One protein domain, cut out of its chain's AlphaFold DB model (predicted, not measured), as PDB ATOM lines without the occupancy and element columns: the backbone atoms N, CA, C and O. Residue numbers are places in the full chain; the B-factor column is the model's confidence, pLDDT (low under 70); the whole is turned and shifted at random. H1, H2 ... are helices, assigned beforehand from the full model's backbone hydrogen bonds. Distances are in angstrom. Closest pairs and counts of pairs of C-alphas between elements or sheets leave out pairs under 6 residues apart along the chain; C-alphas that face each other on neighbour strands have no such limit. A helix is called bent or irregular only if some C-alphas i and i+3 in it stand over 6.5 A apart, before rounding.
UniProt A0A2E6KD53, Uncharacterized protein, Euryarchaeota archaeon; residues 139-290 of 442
ATOM      1  N   VAL A 139     193.500 107.968  91.999       78.75
ATOM      2  CA  VAL A 139     193.606 109.166  92.850       78.75
ATOM      3  C   VAL A 139     192.541 109.139  93.947       78.75
ATOM      4  O   VAL A 139     192.807 109.583  95.065       78.75
ATOM      5  N   SER A 140     191.363 108.567  93.675       75.75
ATOM      6  CA  SER A 140     190.306 108.417  94.681       75.75
ATOM      7  C   SER A 140     190.732 107.517  95.846       75.75
ATOM      8  O   SER A 140     190.291 107.728  96.975       75.75
ATOM      9  N   SER A 141     191.677 106.596  95.625       75.81
ATOM     10  CA  SER A 141     192.277 105.770  96.678       75.81
ATOM     11  C   SER A 141     192.970 106.615  97.755       75.81
ATOM     12  O   SER A 141     192.980 106.235  98.922       75.81
ATOM     13  N   LEU A 142     193.477 107.813  97.437       80.50
ATOM     14  CA  LEU A 142     194.070 108.702  98.446       80.50
ATOM     15  C   LEU A 142     193.062 109.143  99.515       80.50
ATOM     16  O   LEU A 142     193.458 109.418 100.648       80.50
ATOM     17  N   PHE A 143     191.762 109.159  99.206       86.31
ATOM     18  CA  PHE A 143     190.727 109.420 100.209       86.31
ATOM     19  C   PHE A 143     190.728 108.387 101.322       86.31
ATOM     20  O   PHE A 143     190.434 108.733 102.460       86.31
ATOM     21  N   LEU A 144     191.101 107.147 101.010       89.94
ATOM     22  CA  LEU A 144     191.158 106.050 101.965       89.94
ATOM     23  C   LEU A 144     192.407 106.101 102.852       89.94
ATOM     24  O   LEU A 144     192.409 105.514 103.934       89.94
ATOM     25  N   LEU A 145     193.436 106.865 102.471       90.00
ATOM     26  CA  LEU A 145     194.599 107.094 103.330       90.00
ATOM     27  C   LEU A 145     194.203 107.846 104.611       90.00
ATOM     28  O   LEU A 145     194.734 107.578 105.685       90.00
ATOM     29  N   PHE A 146     193.238 108.760 104.515       91.38
ATOM     30  CA  PHE A 146     192.761 109.544 105.650       91.38
ATOM     31  C   PHE A 146     192.116 108.691 106.765       91.38
ATOM     32  O   PHE A 146     192.615 108.731 107.894       91.38
ATOM     33  N   PRO A 147     191.057 107.890 106.510       93.81
ATOM     34  CA  PRO A 147     190.483 107.021 107.531       93.81
ATOM     35  C   PRO A 147     191.479 105.976 108.036       93.81
ATOM     36  O   PRO A 147     191.508 105.701 109.233       93.81
ATOM     37  N   PHE A 148     192.347 105.465 107.161       93.06
ATOM     38  CA  PHE A 148     193.413 104.545 107.539       93.06
ATOM     39  C   PHE A 148     194.354 105.124 108.604       93.06
ATOM     40  O   PHE A 148     194.551 104.510 109.653       93.06
ATOM     41  N   LEU A 149     194.912 106.317 108.365       93.62
ATOM     42  CA  LEU A 149     195.848 106.954 109.295       93.62
ATOM     43  C   LEU A 149     195.194 107.254 110.647       93.62
ATOM     44  O   LEU A 149     195.822 107.059 111.688       93.62
ATOM     45  N   ILE A 150     193.928 107.685 110.640       95.25
ATOM     46  CA  ILE A 150     193.177 107.945 111.870       95.25
ATOM     47  C   ILE A 150     192.985 106.654 112.660       95.25
ATOM     48  O   ILE A 150     193.344 106.605 113.835       95.25
ATOM     49  N   TRP A 151     192.454 105.596 112.044       96.00
ATOM     50  CA  TRP A 151     192.188 104.355 112.769       96.00
ATOM     51  C   TRP A 151     193.461 103.665 113.242       96.00
ATOM     52  O   TRP A 151     193.491 103.177 114.370       96.00
ATOM     53  N   LEU A 152     194.532 103.686 112.446       95.12
ATOM     54  CA  LEU A 152     195.828 103.169 112.875       95.12
ATOM     55  C   LEU A 152     196.391 103.976 114.055       95.12
ATOM     56  O   LEU A 152     196.863 103.396 115.032       95.12
ATOM     57  N   GLY A 153     196.304 105.308 114.001       95.50
ATOM     58  CA  GLY A 153     196.738 106.182 115.092       95.50
ATOM     59  C   GLY A 153     195.944 105.952 116.379       95.50
ATOM     60  O   GLY A 153     196.528 105.832 117.457       95.50
ATOM     61  N   VAL A 154     194.620 105.817 116.269       95.44
ATOM     62  CA  VAL A 154     193.731 105.487 117.392       95.44
ATOM     63  C   VAL A 154     194.079 104.109 117.960       95.44
ATOM     64  O   VAL A 154     194.275 103.987 119.167       95.44
ATOM     65  N   TYR A 155     194.247 103.090 117.113       96.06
ATOM     66  CA  TYR A 155     194.676 101.759 117.543       96.06
ATOM     67  C   TYR A 155     195.969 101.818 118.367       96.06
ATOM     68  O   TYR A 155     195.992 101.330 119.497       96.06
ATOM     69  N   LEU A 156     197.017 102.463 117.844       95.25
ATOM     70  CA  LEU A 156     198.321 102.544 118.510       95.25
ATOM     71  C   LEU A 156     198.257 103.332 119.826       95.25
ATOM     72  O   LEU A 156     198.854 102.905 120.816       95.25
ATOM     73  N   ARG A 157     197.509 104.444 119.867       94.81
ATOM     74  CA  ARG A 157     197.314 105.247 121.085       94.81
ATOM     75  C   ARG A 157     196.692 104.413 122.204       94.81
ATOM     76  O   ARG A 157     197.228 104.377 123.310       94.81
ATOM     77  N   TYR A 158     195.579 103.741 121.920       94.06
ATOM     78  CA  TYR A 158     194.845 102.981 122.934       94.06
ATOM     79  C   TYR A 158     195.514 101.643 123.272       94.06
ATOM     80  O   TYR A 158     195.416 101.190 124.407       94.06
ATOM     81  N   LEU A 159     196.279 101.051 122.347       94.00
ATOM     82  CA  LEU A 159     197.180  99.935 122.648       94.00
ATOM     83  C   LEU A 159     198.250 100.347 123.670       94.00
ATOM     84  O   LEU A 159     198.482  99.644 124.652       94.00
ATOM     85  N   HIS A 160     198.911 101.485 123.441       93.31
ATOM     86  CA  HIS A 160     199.941 101.996 124.341       93.31
ATOM     87  C   HIS A 160     199.360 102.318 125.722       93.31
ATOM     88  O   HIS A 160     199.919 101.902 126.735       93.31
ATOM     89  N   SER A 161     198.215 103.002 125.752       91.25
ATOM     90  CA  SER A 161     197.491 103.334 126.981       91.25
ATOM     91  C   SER A 161     197.083 102.091 127.783       91.25
ATOM     92  O   SER A 161     197.340 102.011 128.981       91.25
ATOM     93  N   GLU A 162     196.553 101.052 127.129       92.00
ATOM     94  CA  GLU A 162     196.206  99.787 127.794       92.00
ATOM     95  C   GLU A 162     197.430  99.129 128.460       92.00
ATOM     96  O   GLU A 162     197.341  98.568 129.558       92.00
ATOM     97  N   ILE A 163     198.580  99.143 127.781       91.62
ATOM     98  CA  ILE A 163     199.765  98.409 128.233       91.62
ATOM     99  C   ILE A 163     200.542  99.182 129.302       91.62
ATOM    100  O   ILE A 163     201.009  98.557 130.258       91.62
ATOM    101  N   ILE A 164     200.697 100.498 129.139       91.31
ATOM    102  CA  ILE A 164     201.522 101.341 130.017       91.31
ATOM    103  C   ILE A 164     200.707 101.951 131.154       91.31
ATOM    104  O   ILE A 164     201.151 101.872 132.297       91.31
ATOM    105  N   ASP A 165     199.511 102.469 130.870       87.94
ATOM    106  CA  ASP A 165     198.655 103.109 131.880       87.94
ATOM    107  C   ASP A 165     197.737 102.095 132.599       87.94
ATOM    108  O   ASP A 165     196.962 102.471 133.475       87.94
ATOM    109  N   ASP A 166     197.800 100.805 132.232       85.81
ATOM    110  CA  ASP A 166     196.962  99.699 132.746       85.81
ATOM    111  C   ASP A 166     195.441  99.950 132.642       85.81
ATOM    112  O   ASP A 166     194.628  99.359 133.361       85.81
ATOM    113  N   ARG A 167     195.032 100.803 131.698       86.00
ATOM    114  CA  ARG A 167     193.626 101.099 131.406       86.00
ATOM    115  C   ARG A 167     193.006  99.983 130.569       86.00
ATOM    116  O   ARG A 167     193.037 100.000 129.344       86.00
ATOM    117  N   LYS A 168     192.428  98.980 131.234       84.50
ATOM    118  CA  LYS A 168     191.835  97.799 130.567       84.50
ATOM    119  C   LYS A 168     190.688  98.135 129.610       84.50
ATOM    120  O   LYS A 168     190.462  97.384 128.665       84.50
ATOM    121  N   GLU A 169     189.969  99.224 129.853       84.56
ATOM    122  CA  GLU A 169     188.817  99.636 129.043       84.56
ATOM    123  C   GLU A 169     189.239 100.129 127.642       84.56
ATOM    124  O   GLU A 169     188.522  99.914 126.665       84.56
ATOM    125  N   ASP A 170     190.469 100.637 127.505       88.75
ATOM    126  CA  ASP A 170     191.064 101.094 126.237       88.75
ATOM    127  C   ASP A 170     191.286  99.955 125.230       88.75
ATOM    128  O   ASP A 170     191.381 100.162 124.010       88.75
ATOM    129  N   ARG A 171     191.303  98.712 125.723       89.12
ATOM    130  CA  ARG A 171     191.322  97.515 124.882       89.12
ATOM    131  C   ARG A 171     190.124  97.474 123.938       89.12
ATOM    132  O   ARG A 171     190.267  97.052 122.795       89.12
ATOM    133  N   THR A 172     188.957  97.921 124.395       88.81
ATOM    134  CA  THR A 172     187.726  97.964 123.597       88.81
ATOM    135  C   THR A 172     187.888  98.925 122.420       88.81
ATOM    136  O   THR A 172     187.593  98.571 121.281       88.81
ATOM    137  N   ILE A 173     188.442 100.112 122.675       92.56
ATOM    138  CA  ILE A 173     188.614 101.175 121.676       92.56
ATOM    139  C   ILE A 173     189.629 100.757 120.609       92.56
ATOM    140  O   ILE A 173     189.366 100.851 119.408       92.56
ATOM    141  N   SER A 174     190.780 100.240 121.044       93.38
ATOM    142  CA  SER A 174     191.803  99.722 120.131       93.38
ATOM    143  C   SER A 174     191.301  98.513 119.332       93.38
ATOM    144  O   SER A 174     191.568  98.431 118.136       93.38
ATOM    145  N   ALA A 175     190.523  97.606 119.933       91.44
ATOM    146  CA  ALA A 175     189.930  96.480 119.212       91.44
ATOM    147  C   ALA A 175     188.996  96.944 118.085       91.44
ATOM    148  O   ALA A 175     189.100  96.446 116.965       91.44
ATOM    149  N   VAL A 176     188.132  97.926 118.347       93.31
ATOM    150  CA  VAL A 176     187.244  98.490 117.322       93.31
ATOM    151  C   VAL A 176     188.025  99.168 116.201       93.31
ATOM    152  O   VAL A 176     187.715  98.956 115.030       93.31
ATOM    153  N   ALA A 177     189.055  99.949 116.535       95.25
ATOM    154  CA  ALA A 177     189.894 100.602 115.536       95.25
ATOM    155  C   ALA A 177     190.588  99.576 114.622       95.25
ATOM    156  O   ALA A 177     190.573  99.732 113.403       95.25
ATOM    157  N   ALA A 178     191.121  98.489 115.193       93.94
ATOM    158  CA  ALA A 178     191.707  97.396 114.420       93.94
ATOM    159  C   ALA A 178     190.673  96.711 113.514       93.94
ATOM    160  O   ALA A 178     190.941  96.487 112.338       93.94
ATOM    161  N   LEU A 179     189.472  96.427 114.028       93.62
ATOM    162  CA  LEU A 179     188.390  95.818 113.249       93.62
ATOM    163  C   LEU A 179     187.943  96.698 112.076       93.62
ATOM    164  O   LEU A 179     187.702  96.175 110.994       93.62
ATOM    165  N   LEU A 180     187.879  98.020 112.251       95.00
ATOM    166  CA  LEU A 180     187.586  98.951 111.158       95.00
ATOM    167  C   LEU A 180     188.689  98.960 110.096       95.00
ATOM    168  O   LEU A 180     188.382  98.944 108.904       95.00
ATOM    169  N   VAL A 181     189.960  98.903 110.512       94.31
ATOM    170  CA  VAL A 181     191.086  98.740 109.580       94.31
ATOM    171  C   VAL A 181     190.961  97.421 108.815       94.31
ATOM    172  O   VAL A 181     191.090  97.409 107.596       94.31
ATOM    173  N   PHE A 182     190.636  96.318 109.490       92.69
ATOM    174  CA  PHE A 182     190.443  95.025 108.832       92.69
ATOM    175  C   PHE A 182     189.240  95.004 107.888       92.69
ATOM    176  O   PHE A 182     189.325  94.411 106.819       92.69
ATOM    177  N   ALA A 183     188.133  95.656 108.238       92.25
ATOM    178  CA  ALA A 183     186.958  95.707 107.375       92.25
ATOM    179  C   ALA A 183     187.197  96.550 106.114       92.25
ATOM    180  O   ALA A 183     186.758  96.173 105.034       92.25
ATOM    181  N   ALA A 184     187.899  97.678 106.229       91.31
ATOM    182  CA  ALA A 184     188.140  98.568 105.093       91.31
ATOM    183  C   ALA A 184     189.348  98.157 104.234       91.31
ATOM    184  O   ALA A 184     189.352  98.409 103.033       91.31
ATOM    185  N   PHE A 185     190.365  97.534 104.836       91.12
ATOM    186  CA  PHE A 185     191.666  97.278 104.204       91.12
ATOM    187  C   PHE A 185     192.097  95.807 104.246       91.12
ATOM    188  O   PHE A 185     193.209  95.486 103.833       91.12
ATOM    189  N   GLY A 186     191.241  94.907 104.742       85.69
ATOM    190  CA  GLY A 186     191.553  93.496 104.994       85.69
ATOM    191  C   GLY A 186     192.180  92.772 103.817       85.69
ATOM    192  O   GLY A 186     193.152  92.052 104.004       85.69
ATOM    193  N   ASP A 187     191.665  93.009 102.613       84.62
ATOM    194  CA  ASP A 187     192.185  92.394 101.395       84.62
ATOM    195  C   ASP A 187     193.644  92.804 101.132       84.62
ATOM    196  O   ASP A 187     194.526  91.952 101.081       84.62
ATOM    197  N   TRP A 188     193.954  94.105 101.121       86.94
ATOM    198  CA  TRP A 188     195.333  94.592 100.952       86.94
ATOM    199  C   TRP A 188     196.271  94.169 102.085       86.94
ATOM    200  O   TRP A 188     197.453  93.929 101.847       86.94
ATOM    201  N   LEU A 189     195.762  94.019 103.312       89.25
ATOM    202  CA  LEU A 189     196.556  93.504 104.431       89.25
ATOM    203  C   LEU A 189     197.013  92.056 104.202       89.25
ATOM    204  O   LEU A 189     198.010  91.653 104.798       89.25
ATOM    205  N   THR A 190     196.340  91.285 103.339       90.00
ATOM    206  CA  THR A 190     196.784  89.928 102.980       90.00
ATOM    207  C   THR A 190     197.898  89.893 101.942       90.00
ATOM    208  O   THR A 190     198.598  88.896 101.883       90.00
ATOM    209  N   TYR A 191     198.164  90.973 101.207       90.50
ATOM    210  CA  TYR A 191     199.246  91.023 100.208       90.50
ATOM    211  C   TYR A 191     200.515  91.711 100.726       90.50
ATOM    212  O   TYR A 191     201.437  92.011  99.968       90.50
ATOM    213  N   TRP A 192     200.592  91.969 102.035       92.88
ATOM    214  CA  TRP A 192     201.595  92.853 102.630       92.88
ATOM    215  C   TRP A 192     203.047  92.513 102.259       92.88
ATOM    216  O   TRP A 192     203.847  93.417 102.016       92.88
ATOM    217  N   LEU A 193     203.397  91.225 102.199       93.25
ATOM    218  CA  LEU A 193     204.763  90.797 101.906       93.25
ATOM    219  C   LEU A 193     205.096  90.957 100.416       93.25
ATOM    220  O   LEU A 193     206.195  91.407 100.091       93.25
ATOM    221  N   GLY A 194     204.144  90.668  99.523       91.06
ATOM    222  CA  GLY A 194     204.274  90.926  98.085       91.06
ATOM    223  C   GLY A 194     204.440  92.414  97.778       91.06
ATOM    224  O   GLY A 194     205.286  92.792  96.969       91.06
ATOM    225  N   ILE A 195     203.720  93.269  98.505       90.56
ATOM    226  CA  ILE A 195     203.816  94.727  98.373       90.56
ATOM    227  C   ILE A 195     205.194  95.237  98.833       90.56
ATOM    228  O   ILE A 195     205.850  95.985  98.113       90.56
ATOM    229  N   ILE A 196     205.683  94.810 100.005       90.38
ATOM    230  CA  ILE A 196     206.986  95.264 100.540       90.38
ATOM    231  C   ILE A 196     208.159  94.788  99.678       90.38
ATOM    232  O   ILE A 196     209.139  95.510  99.506       90.38
ATOM    233  N   THR A 197     208.067  93.576  99.138       90.69
ATOM    234  CA  THR A 197     209.090  93.008  98.245       90.69
ATOM    235  C   THR A 197     208.957  93.494  96.804       90.69
ATOM    236  O   THR A 197     209.756  93.092  95.961       90.69
ATOM    237  N   THR A 198     207.991  94.374  96.512       88.75
ATOM    238  CA  THR A 198     207.665  94.914  95.179       88.75
ATOM    239  C   THR A 198     207.195  93.879  94.154       88.75
ATOM    240  O   THR A 198     206.979  94.223  92.995       88.75
ATOM    241  N   GLN A 199     206.971  92.633  94.573       89.38
ATOM    242  CA  GLN A 199     206.433  91.578  93.719       89.38
ATOM    243  C   GLN A 199     205.026  91.923  93.209       89.38
ATOM    244  O   GLN A 199     204.709  91.665  92.051       89.38
ATOM    245  N   ASP A 200     204.219  92.581  94.042       87.81
ATOM    246  CA  ASP A 200     202.863  93.023  93.691       87.81
ATOM    247  C   ASP A 200     202.839  94.001  92.498       87.81
ATOM    248  O   ASP A 200     201.866  94.050  91.753       87.81
ATOM    249  N   ASN A 201     203.943  94.712  92.219       87.12
ATOM    250  CA  ASN A 201     204.027  95.605  91.058       87.12
ATOM    251  C   ASN A 201     203.853  94.850  89.730       87.12
ATOM    252  O   ASN A 201     203.310  95.414  88.781       87.12
ATOM    253  N   HIS A 202     204.289  93.588  89.659       88.31
ATOM    254  CA  HIS A 202     204.102  92.746  88.476       88.31
ATOM    255  C   HIS A 202     202.620  92.416  88.268       88.31
ATOM    256  O   HIS A 202     202.105  92.512  87.154       88.31
ATOM    257  N   PHE A 203     201.906  92.117  89.355       87.31
ATOM    258  CA  PHE A 203     200.462  91.895  89.324       87.31
ATOM    259  C   PHE A 203     199.716  93.176  88.953       87.31
ATOM    260  O   PHE A 203     198.846  93.148  88.085       87.31
ATOM    261  N   PHE A 204     200.100  94.317  89.528       83.88
ATOM    262  CA  PHE A 204     199.509  95.611  89.194       83.88
ATOM    263  C   PHE A 204     199.711  95.964  87.713       83.88
ATOM    264  O   PHE A 204     198.769  96.382  87.040       83.88
ATOM    265  N   ALA A 205     200.917  95.736  87.178       83.81
ATOM    266  CA  ALA A 205     201.222  95.934  85.764       83.81
ATOM    267  C   ALA A 205     200.395  95.004  84.868       83.81
ATOM    268  O   ALA A 205     199.785  95.467  83.904       83.81
ATOM    269  N   ARG A 206     200.296  93.717  85.218       86.38
ATOM    270  CA  ARG A 206     199.440  92.754  84.517       86.38
ATOM    271  C   ARG A 206     197.989  93.216  84.468       86.38
ATOM    272  O   ARG A 206     197.400  93.206  83.395       86.38
ATOM    273  N   PHE A 207     197.398  93.596  85.601       82.88
ATOM    274  CA  PHE A 207     195.997  94.024  85.637       82.88
ATOM    275  C   PHE A 207     195.772  95.334  84.876       82.88
ATOM    276  O   PHE A 207     194.715  95.511  84.278       82.88
ATOM    277  N   ALA A 208     196.762  96.228  84.847       80.00
ATOM    278  CA  ALA A 208     196.694  97.446  84.050       80.00
ATOM    279  C   ALA A 208     196.745  97.165  82.538       80.00
ATOM    280  O   ALA A 208     196.005  97.789  81.785       80.00
ATOM    281  N   VAL A 209     197.580  96.216  82.099       79.44
ATOM    282  CA  VAL A 209     197.668  95.812  80.685       79.44
ATOM    283  C   VAL A 209     196.452  94.983  80.272       79.44
ATOM    284  O   VAL A 209     195.797  95.312  79.292       79.44
ATOM    285  N   GLY A 210     196.088  93.956  81.043       73.62
ATOM    286  CA  GLY A 210     194.907  93.130  80.771       73.62
ATOM    287  C   GLY A 210     193.586  93.898  80.880       73.62
ATOM    288  O   GLY A 210     192.592  93.502  80.284       73.62
ATOM    289  N   GLY A 211     193.576  95.011  81.619       70.50
ATOM    290  CA  GLY A 211     192.444  95.925  81.750       70.50
ATOM    291  C   GLY A 211     192.490  97.138  80.815       70.50
ATOM    292  O   GLY A 211     191.690  98.059  81.004       70.50
ATOM    293  N   SER A 212     193.392  97.177  79.826       65.19
ATOM    294  CA  SER A 212     193.527  98.334  78.927       65.19
ATOM    295  C   SER A 212     192.262  98.611  78.112       65.19
ATOM    296  O   SER A 212     192.036  99.740  77.691       65.19
ATOM    297  N   GLU A 213     191.394  97.611  77.931       62.78
ATOM    298  CA  GLU A 213     190.078  97.780  77.300       62.78
ATOM    299  C   GLU A 213     189.151  98.726  78.086       62.78
ATOM    300  O   GLU A 213     188.245  99.333  77.512       62.78
ATOM    301  N   TYR A 214     189.371  98.890  79.397       60.94
ATOM    302  CA  TYR A 214     188.606  99.830  80.217       60.94
ATOM    303  C   TYR A 214     189.276 101.197  80.278       60.94
ATOM    304  O   TYR A 214     188.615 102.222  80.121       60.94
ATOM    305  N   SER A 215     190.571 101.243  80.561       64.62
ATOM    306  CA  SER A 215     191.303 102.492  80.734       64.62
ATOM    307  C   SER A 215     192.732 102.299  80.293       64.62
ATOM    308  O   SER A 215     193.394 101.370  80.757       64.62
ATOM    309  N   ASP A 216     193.227 103.235  79.490       68.25
ATOM    310  CA  ASP A 216     194.632 103.250  79.128       68.25
ATOM    311  C   ASP A 216     195.504 103.340  80.394       68.25
ATOM    312  O   ASP A 216     195.198 104.109  81.320       68.25
ATOM    313  N   PRO A 217     196.584 102.544  80.479       70.56
ATOM    314  CA  PRO A 217     197.478 102.571  81.621       70.56
ATOM    315  C   PRO A 217     198.257 103.893  81.654       70.56
ATOM    316  O   PRO A 217     199.112 104.165  80.813       70.56
ATOM    317  N   ASN A 218     197.990 104.710  82.673       79.31
ATOM    318  CA  ASN A 218     198.688 105.968  82.926       79.31
ATOM    319  C   ASN A 218     199.647 105.828  84.120       79.31
ATOM    320  O   ASN A 218     199.280 105.288  85.165       79.31
ATOM    321  N   ALA A 219     200.861 106.372  83.999       82.00
ATOM    322  CA  ALA A 219     201.863 106.394  85.065       82.00
ATOM    323  C   ALA A 219     201.336 106.983  86.385       82.00
ATOM    324  O   ALA A 219     201.631 106.449  87.452       82.00
ATOM    325  N   ILE A 220     200.524 108.047  86.335       82.69
ATOM    326  CA  ILE A 220     199.919 108.638  87.539       82.69
ATOM    327  C   ILE A 220     198.980 107.628  88.204       82.69
ATOM    328  O   ILE A 220     199.033 107.452  89.419       82.69
ATOM    329  N   ASN A 221     198.154 106.940  87.415       80.38
ATOM    330  CA  ASN A 221     197.215 105.943  87.915       80.38
ATOM    331  C   ASN A 221     197.949 104.737  88.531       80.38
ATOM    332  O   ASN A 221     197.603 104.314  89.629       80.38
ATOM    333  N   LEU A 222     199.016 104.253  87.884       81.12
ATOM    334  CA  LEU A 222     199.863 103.157  88.378       81.12
ATOM    335  C   LEU A 222     200.551 103.502  89.706       81.12
ATOM    336  O   LEU A 222     200.499 102.728  90.665       81.12
ATOM    337  N   VAL A 223     201.164 104.689  89.788       84.00
ATOM    338  CA  VAL A 223     201.835 105.146  91.012       84.00
ATOM    339  C   VAL A 223     200.817 105.312  92.136       84.00
ATOM    340  O   VAL A 223     200.998 104.741  93.210       84.00
ATOM    341  N   MET A 224     199.723 106.042  91.900       82.12
ATOM    342  CA  MET A 224     198.707 106.291  92.930       82.12
ATOM    343  C   MET A 224     198.008 105.006  93.383       82.12
ATOM    344  O   MET A 224     197.715 104.860  94.569       82.12
ATOM    345  N   GLY A 225     197.817 104.054  92.469       80.25
ATOM    346  CA  GLY A 225     197.290 102.726  92.770       80.25
ATOM    347  C   GLY A 225     198.183 101.907  93.705       80.25
ATOM    348  O   GLY A 225     197.666 101.091  94.460       80.25
ATOM    349  N   SER A 226     199.490 102.186  93.731       83.50
ATOM    350  CA  SER A 226     200.471 101.475  94.564       83.50
ATOM    351  C   SER A 226     200.730 102.147  95.921       83.50
ATOM    352  O   SER A 226     201.091 101.478  96.889       83.50
ATOM    353  N   VAL A 227     200.530 103.470  96.036       86.38
ATOM    354  CA  VAL A 227     200.835 104.229  97.270       86.38
ATOM    355  C   VAL A 227     200.003 103.751  98.461       86.38
ATOM    356  O   VAL A 227     200.552 103.495  99.533       86.38
ATOM    357  N   LEU A 228     198.682 103.637  98.300       85.75
ATOM    358  CA  LEU A 228     197.805 103.248  99.405       85.75
ATOM    359  C   LEU A 228     198.069 101.804  99.879       85.75
ATOM    360  O   LEU A 228     198.270 101.634 101.085       85.75
ATOM    361  N   PRO A 229     198.128 100.784  98.995       87.31
ATOM    362  CA  PRO A 229     198.516  99.433  99.394       87.31
ATOM    363  C   PRO A 229     199.873  99.389 100.098       87.31
ATOM    364  O   PRO A 229     199.995  98.713 101.115       87.31
ATOM    365  N   ALA A 230     200.865 100.167  99.648       86.50
ATOM    366  CA  ALA A 230     202.160 100.262 100.324       86.50
ATOM    367  C   ALA A 230     202.041 100.804 101.759       86.50
ATOM    368  O   ALA A 230     202.607 100.224 102.689       86.50
ATOM    369  N   CYS A 231     201.263 101.870 101.977       87.25
ATOM    370  CA  CYS A 231     200.989 102.379 103.323       87.25
ATOM    371  C   CYS A 231     200.286 101.333 104.205       87.25
ATOM    372  O   CYS A 231     200.658 101.148 105.368       87.25
ATOM    373  N   VAL A 232     199.297 100.627 103.651       86.88
ATOM    374  CA  VAL A 232     198.541  99.573 104.343       86.88
ATOM    375  C   VAL A 232     199.443  98.385 104.697       86.88
ATOM    376  O   VAL A 232     199.432  97.933 105.844       86.88
ATOM    377  N   ALA A 233     200.297  97.935 103.779       86.44
ATOM    378  CA  ALA A 233     201.229  96.828 103.987       86.44
ATOM    379  C   ALA A 233     202.216  97.090 105.135       86.44
ATOM    380  O   ALA A 233     202.468  96.213 105.959       86.44
ATOM    381  N   VAL A 234     202.736  98.313 105.262       84.00
ATOM    382  CA  VAL A 234     203.625  98.658 106.385       84.00
ATOM    383  C   VAL A 234     202.872  98.633 107.721       84.00
ATOM    384  O   VAL A 234     203.437  98.272 108.755       84.00
ATOM    385  N   SER A 235     201.577  98.960 107.732       85.12
ATOM    386  CA  SER A 235     200.806  98.981 108.978       85.12
ATOM    387  C   SER A 235     200.476  97.612 109.550       85.12
ATOM    388  O   SER A 235     200.382  97.509 110.772       85.12
ATOM    389  N   ILE A 236     200.355  96.556 108.732       89.94
ATOM    390  CA  ILE A 236     200.109  95.218 109.286       89.94
ATOM    391  C   ILE A 236     201.280  94.765 110.160       89.94
ATOM    392  O   ILE A 236     201.060  94.108 111.172       89.94
ATOM    393  N   ILE A 237     202.507  95.192 109.843       90.12
ATOM    394  CA  ILE A 237     203.691  94.932 110.667       90.12
ATOM    395  C   ILE A 237     203.552  95.662 112.005       90.12
ATOM    396  O   ILE A 237     203.765  95.063 113.058       90.12
ATOM    397  N   SER A 238     203.138  96.931 111.984       91.50
ATOM    398  CA  SER A 238     202.894  97.716 113.200       91.50
ATOM    399  C   SER A 238     201.807  97.095 114.086       91.50
ATOM    400  O   SER A 238     202.005  96.966 115.294       91.50
ATOM    401  N   ILE A 239     200.686  96.664 113.498       93.88
ATOM    402  CA  ILE A 239     199.593  95.992 114.218       93.88
ATOM    403  C   ILE A 239     200.064  94.634 114.751       93.88
ATOM    404  O   ILE A 239     199.829  94.319 115.913       93.88
ATOM    405  N   PHE A 240     200.798  93.849 113.956       95.00
ATOM    406  CA  PHE A 240     201.346  92.561 114.380       95.00
ATOM    407  C   PHE A 240     202.291  92.707 115.576       95.00
ATOM    408  O   PHE A 240     202.123  92.019 116.583       95.00
ATOM    409  N   ILE A 241     203.251  93.636 115.512       95.12
ATOM    410  CA  ILE A 241     204.164  93.926 116.626       95.12
ATOM    411  C   ILE A 241     203.371  94.383 117.857       95.12
ATOM    412  O   ILE A 241     203.650  93.928 118.970       95.12
ATOM    413  N   GLY A 242     202.363  95.236 117.660       93.94
ATOM    414  CA  GLY A 242     201.470  95.694 118.718       93.94
ATOM    415  C   GLY A 242     200.719  94.553 119.409       93.94
ATOM    416  O   GLY A 242     200.738  94.447 120.637       93.94
ATOM    417  N   GLU A 243     200.138  93.635 118.639       95.00
ATOM    418  CA  GLU A 243     199.431  92.466 119.165       95.00
ATOM    419  C   GLU A 243     200.370  91.449 119.823       95.00
ATOM    420  O   GLU A 243     200.014  90.867 120.848       95.00
ATOM    421  N   VAL A 244     201.594  91.261 119.315       95.44
ATOM    422  CA  VAL A 244     202.619  90.452 119.998       95.44
ATOM    423  C   VAL A 244     202.959  91.070 121.354       95.44
ATOM    424  O   VAL A 244     203.027  90.359 122.362       95.44
ATOM    425  N   TRP A 245     203.142  92.391 121.412       94.69
ATOM    426  CA  TRP A 245     203.427  93.094 122.661       94.69
ATOM    427  C   TRP A 245     202.283  92.950 123.672       94.69
ATOM    428  O   TRP A 245     202.528  92.577 124.827       94.69
ATOM    429  N   ARG A 246     201.034  93.126 123.220       93.19
ATOM    430  CA  ARG A 246     199.822  92.885 124.015       93.19
ATOM    431  C   ARG A 246     199.751  91.445 124.513       93.19
ATOM    432  O   ARG A 246     199.581  91.236 125.714       93.19
ATOM    433  N   CYS A 247     199.962  90.455 123.646       93.62
ATOM    434  CA  CYS A 247     199.916  89.037 124.013       93.62
ATOM    435  C   CYS A 247     200.901  88.696 125.134       93.62
ATOM    436  O   CYS A 247     200.556  87.958 126.056       93.62
ATOM    437  N   ARG A 248     202.108  89.276 125.101       92.50
ATOM    438  CA  ARG A 248     203.126  89.050 126.139       92.50
ATOM    439  C   ARG A 248     202.770  89.669 127.491       92.50
ATOM    440  O   ARG A 248     203.241  89.169 128.509       92.50
ATOM    441  N   LYS A 249     202.001  90.763 127.521       90.56
ATOM    442  CA  LYS A 249     201.703  91.526 128.748       90.56
ATOM    443  C   LYS A 249     200.316  91.259 129.329       90.56
ATOM    444  O   LYS A 249     200.177  91.213 130.546       90.56
ATOM    445  N   LYS A 250     199.301  91.119 128.478       88.69
ATOM    446  CA  LYS A 250     197.876  91.044 128.850       88.69
ATOM    447  C   LYS A 250     197.187  89.765 128.355       88.69
ATOM    448  O   LYS A 250     196.014  89.555 128.660       88.69
ATOM    449  N   GLY A 251     197.902  88.904 127.630       87.50
ATOM    450  CA  GLY A 251     197.371  87.664 127.068       87.50
ATOM    451  C   GLY A 251     196.704  87.846 125.703       87.50
ATOM    452  O   GLY A 251     196.605  88.952 125.175       87.50
ATOM    453  N   ILE A 252     196.275  86.726 125.121       87.56
ATOM    454  CA  ILE A 252     195.740  86.679 123.759       87.56
ATOM    455  C   ILE A 252     194.314  87.244 123.687       87.56
ATOM    456  O   ILE A 252     193.512  87.105 124.615       87.56
ATOM    457  N   SER A 253     193.989  87.896 122.574       84.94
ATOM    458  CA  SER A 253     192.647  88.392 122.269       84.94
ATOM    459  C   SER A 253     192.150  87.844 120.931       84.94
ATOM    460  O   SER A 253     192.942  87.343 120.133       84.94
ATOM    461  N   GLY A 254     190.845  87.965 120.662       83.56
ATOM    462  CA  GLY A 254     190.291  87.630 119.344       83.56
ATOM    463  C   GLY A 254     190.926  88.455 118.219       83.56
ATOM    464  O   GLY A 254     191.253  87.904 117.173       83.56
ATOM    465  N   VAL A 255     191.197  89.740 118.476       88.12
ATOM    466  CA  VAL A 255     191.922  90.627 117.551       88.12
ATOM    467  C   VAL A 255     193.333  90.103 117.298       88.12
ATOM    468  O   VAL A 255     193.732  89.999 116.147       88.12
ATOM    469  N   SER A 256     194.048  89.667 118.340       91.00
ATOM    470  CA  SER A 256     195.402  89.114 118.205       91.00
ATOM    471  C   SER A 256     195.425  87.860 117.331       91.00
ATOM    472  O   SER A 256     196.258  87.750 116.437       91.00
ATOM    473  N   ILE A 257     194.484  86.930 117.550       89.50
ATOM    474  CA  ILE A 257     194.348  85.716 116.729       89.50
ATOM    475  C   ILE A 257     194.101  86.102 115.271       89.50
ATOM    476  O   ILE A 257     194.765  85.588 114.376       89.50
ATOM    477  N   PHE A 258     193.177  87.031 115.037       89.50
ATOM    478  CA  PHE A 258     192.832  87.471 113.695       89.50
ATOM    479  C   PHE A 258     194.011  88.162 112.984       89.50
ATOM    480  O   PHE A 258     194.316  87.831 111.840       89.50
ATOM    481  N   THR A 259     194.744  89.039 113.677       93.38
ATOM    482  CA  THR A 259     195.970  89.670 113.164       93.38
ATOM    483  C   THR A 259     197.036  88.639 112.807       93.38
ATOM    484  O   THR A 259     197.631  88.730 111.737       93.38
ATOM    485  N   PHE A 260     197.281  87.645 113.666       94.31
ATOM    486  CA  PHE A 260     198.272  86.603 113.388       94.31
ATOM    487  C   PHE A 260     197.874  85.749 112.182       94.31
ATOM    488  O   PHE A 260     198.728  85.446 111.352       94.31
ATOM    489  N   SER A 261     196.586  85.425 112.042       90.88
ATOM    490  CA  SER A 261     196.066  84.716 110.871       90.88
ATOM    491  C   SER A 261     196.272  85.510 109.581       90.88
ATOM    492  O   SER A 261     196.796  84.950 108.623       90.88
ATOM    493  N   LEU A 262     195.937  86.808 109.555       91.06
ATOM    494  CA  LEU A 262     196.179  87.663 108.382       91.06
ATOM    495  C   LEU A 262     197.671  87.791 108.059       91.06
ATOM    496  O   LEU A 262     198.062  87.742 106.894       91.06
ATOM    497  N   PHE A 263     198.517  87.910 109.085       93.50
ATOM    498  CA  PHE A 263     199.960  88.014 108.900       93.50
ATOM    499  C   PHE A 263     200.537  86.755 108.238       93.50
ATOM    500  O   PHE A 263     201.267  86.862 107.253       93.50
ATOM    501  N   VAL A 264     200.165  85.566 108.735       93.31
ATOM    502  CA  VAL A 264     200.555  84.272 108.145       93.31
ATOM    503  C   VAL A 264     199.981  84.114 106.741       93.31
ATOM    504  O   VAL A 264     200.692  83.668 105.843       93.31
ATOM    505  N   LEU A 265     198.725  84.515 106.531       91.88
ATOM    506  CA  LEU A 265     198.083  84.462 105.223       91.88
ATOM    507  C   LEU A 265     198.857  85.276 104.182       91.88
ATOM    508  O   LEU A 265     199.000  84.816 103.055       91.88
ATOM    509  N   GLY A 266     199.437  86.417 104.568       92.62
ATOM    510  CA  GLY A 266     200.273  87.194 103.654       92.62
ATOM    511  C   GLY A 266     201.631  86.588 103.322       92.62
ATOM    512  O   GLY A 266     202.146  86.809 102.228       92.62
ATOM    513  N   ILE A 267     202.181  85.749 104.200       93.94
ATOM    514  CA  ILE A 267     203.355  84.932 103.857       93.94
ATOM    515  C   ILE A 267     202.964  83.862 102.835       93.94
ATOM    516  O   ILE A 267     203.697  83.628 101.878       93.94
ATOM    517  N   LEU A 268     201.810  83.215 103.025       92.81
ATOM    518  CA  LEU A 268     201.316  82.209 102.086       92.81
ATOM    519  C   LEU A 268     201.031  82.826 100.714       92.81
ATOM    520  O   LEU A 268     201.491  82.278  99.717       92.81
ATOM    521  N   TRP A 269     200.356  83.978 100.668       92.31
ATOM    522  CA  TRP A 269     200.114  84.732  99.435       92.31
ATOM    523  C   TRP A 269     201.401  85.015  98.669       92.31
ATOM    524  O   TRP A 269     201.505  84.622  97.516       92.31
ATOM    525  N   PHE A 270     202.425  85.551  99.335       92.94
ATOM    526  CA  PHE A 270     203.725  85.803  98.709       92.94
ATOM    527  C   PHE A 270     204.325  84.558  98.032       92.94
ATOM    528  O   PHE A 270     204.806  84.631  96.901       92.94
ATOM    529  N   ILE A 271     204.271  83.399  98.701       91.81
ATOM    530  CA  ILE A 271     204.764  82.133  98.139       91.81
ATOM    531  C   ILE A 271     203.928  81.727  96.919       91.81
ATOM    532  O   ILE A 271     204.498  81.347  95.899       91.81
ATOM    533  N   PHE A 272     202.597  81.799  97.013       89.75
ATOM    534  CA  PHE A 272     201.694  81.442  95.917       89.75
ATOM    535  C   PHE A 272     201.884  82.352  94.704       89.75
ATOM    536  O   PHE A 272     202.068  81.842  93.597       89.75
ATOM    537  N   ASP A 273     201.943  83.663  94.914       90.56
ATOM    538  CA  ASP A 273     202.193  84.658  93.874       90.56
ATOM    539  C   ASP A 273     203.520  84.388  93.167       90.56
ATOM    540  O   ASP A 273     203.605  84.450  91.941       90.56
ATOM    541  N   TYR A 274     204.553  84.000  93.927       90.31
ATOM    542  CA  TYR A 274     205.876  83.735  93.369       90.31
ATOM    543  C   TYR A 274     205.840  82.578  92.362       90.31
ATOM    544  O   TYR A 274     206.525  82.611  91.340       90.31
ATOM    545  N   THR A 275     204.990  81.572  92.600       89.75
ATOM    546  CA  THR A 275     204.829  80.445  91.667       89.75
ATOM    547  C   THR A 275     204.175  80.828  90.340       89.75
ATOM    548  O   THR A 275     204.309  80.078  89.377       89.75
ATOM    549  N   GLN A 276     203.466  81.960  90.281       89.50
ATOM    550  CA  GLN A 276     202.732  82.404  89.093       89.50
ATOM    551  C   GLN A 276     203.433  83.535  88.332       89.50
ATOM    552  O   GLN A 276     202.923  83.948  87.295       89.50
ATOM    553  N   MET A 277     204.601  84.013  88.780       88.31
ATOM    554  CA  MET A 277     205.279  85.178  88.182       88.31
ATOM    555  C   MET A 277     205.486  85.055  86.668       88.31
ATOM    556  O   MET A 277     205.229  86.007  85.943       88.31
ATOM    557  N   GLY A 278     205.838  83.866  86.165       87.50
ATOM    558  CA  GLY A 278     205.985  83.647  84.721       87.50
ATOM    559  C   GLY A 278     204.689  83.871  83.928       87.50
ATOM    560  O   GLY A 278     204.731  84.450  82.849       87.50
ATOM    561  N   ILE A 279     203.536  83.472  84.482       88.50
ATOM    562  CA  ILE A 279     202.215  83.744  83.889       88.50
ATOM    563  C   ILE A 279     201.899  85.231  84.008       88.50
ATOM    564  O   ILE A 279     201.344  85.821  83.088       88.50
ATOM    565  N   VAL A 280     202.238  85.852  85.141       88.06
ATOM    566  CA  VAL A 280     201.957  87.268  85.392       88.06
ATOM    567  C   VAL A 280     202.655  88.152  84.366       88.06
ATOM    568  O   VAL A 280     201.978  88.935  83.693       88.06
ATOM    569  N   ASP A 281     203.962  87.949  84.201       88.81
ATOM    570  CA  ASP A 281     204.826  88.701  83.290       88.81
ATOM    571  C   ASP A 281     204.461  88.468  81.817       88.81
ATOM    572  O   ASP A 281     204.564  89.390  81.004       88.81
ATOM    573  N   SER A 282     203.920  87.289  81.474       88.56
ATOM    574  CA  SER A 282     203.513  86.965  80.101       88.56
ATOM    575  C   SER A 282     202.535  87.992  79.520       88.56
ATOM    576  O   SER A 282     202.623  88.308  78.338       88.56
ATOM    577  N   CYS A 283     201.639  88.552  80.339       84.94
ATOM    578  CA  CYS A 283     200.632  89.523  79.905       84.94
ATOM    579  C   CYS A 283     201.228  90.887  79.553       84.94
ATOM    580  O   CYS A 283     200.699  91.576  78.688       84.94
ATOM    581  N   VAL A 284     202.335  91.265  80.195       84.50
ATOM    582  CA  VAL A 284     203.047  92.515  79.900       84.50
ATOM    583  C   VAL A 284     203.997  92.327  78.716       84.50
ATOM    584  O   VAL A 284     204.124  93.218  77.880       84.50
ATOM    585  N   GLU A 285     204.662  91.174  78.631       86.50
ATOM    586  CA  GLU A 285     205.705  90.923  77.629       86.50
ATOM    587  C   GLU A 285     205.178  90.349  76.306       86.50
ATOM    588  O   GLU A 285     205.764  90.588  75.249       86.50
ATOM    589  N   THR A 286     204.101  89.560  76.346       85.38
ATOM    590  CA  THR A 286     203.601  88.785  75.199       85.38
ATOM    591  C   THR A 286     202.070  88.768  75.114       85.38
ATOM    592  O   THR A 286     201.488  89.630  74.459       85.38
ATOM    593  N   GLN A 287     201.412  87.769  75.707       83.44
ATOM    594  CA  GLN A 287     199.966  87.565  75.721       83.44
ATOM    595  C   GLN A 287     199.517  87.193  77.136       83.44
ATOM    596  O   GLN A 287     200.227  86.498  77.870       83.44
ATOM    597  N   CYS A 288     198.321  87.634  77.521       83.00
ATOM    598  CA  CYS A 288     197.775  87.354  78.843       83.00
ATOM    599  C   CYS A 288     197.302  85.898  78.928       83.00
ATOM    600  O   CYS A 288     196.197  85.560  78.511       83.00
ATOM    601  N   GLU A 289     198.158  85.029  79.467       86.31
ATOM    602  CA  GLU A 289     197.819  83.637  79.769       86.31
ATOM    603  C   GLU A 289     196.895  83.572  80.987       86.31
ATOM    604  O   GLU A 289     197.048  84.366  81.912       86.31
ATOM    605  N   SER A 290     195.938  82.646  81.031       84.12
ATOM    606  CA  SER A 290     195.065  82.502  82.200       84.12
ATOM    607  C   SER A 290     195.820  81.942  83.408       84.12
ATOM    608  O   SER A 290     196.764  81.159  83.275       84.12
TER     609      SER A 290
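AT A GLANCE: This is residues 139 to 290 of the 442 residues of an uncharacterized protein of Euryarchaeota archaeon (UniProt A0A2E6KD53). Long H5 runs through an elongated body: the hairpin of H1 and H2 packs on it, H6a opens from it as a V around H3, and H4 and H6b pack together at the open end. H1, H2, H5 and H6a make an up-and-down bundle, each running against the one before. The printed part has 152 residues, is all helix and only just loose, close to compact: radius of gyration of the C-alphas 17.9 A, spans 59 by 31 by 19 A.

HOW THE PARTS SIT: H1, residues 142 to 164, touches the hub H5, residues 219 to 250; their closest C-alphas, Leu 145 and Leu 228, are 6.4 A apart. H6, residues 254 to 285, assigned as one helix by its hydrogen bonds, is bent: H6a ends at C-alpha 275, 7.7 A from C-alpha 278, where H6b begins. Every O i to N i+4 pair is within hydrogen-bond range in H3, residues 192 to 196, H4, 200 to 210, and H6a.

IN THESE COORDINATES: Find C-alpha 142 at (194.070, 108.702, 98.446), beginning H1; H2 is residues 170 to 190; H5 runs 46.6 A to C-alpha 250 at (197.876, 91.044, 128.850).

THE WHOLE: The printed part has no cut and no long link; pLDDT is under 70 at residues 212 to 216.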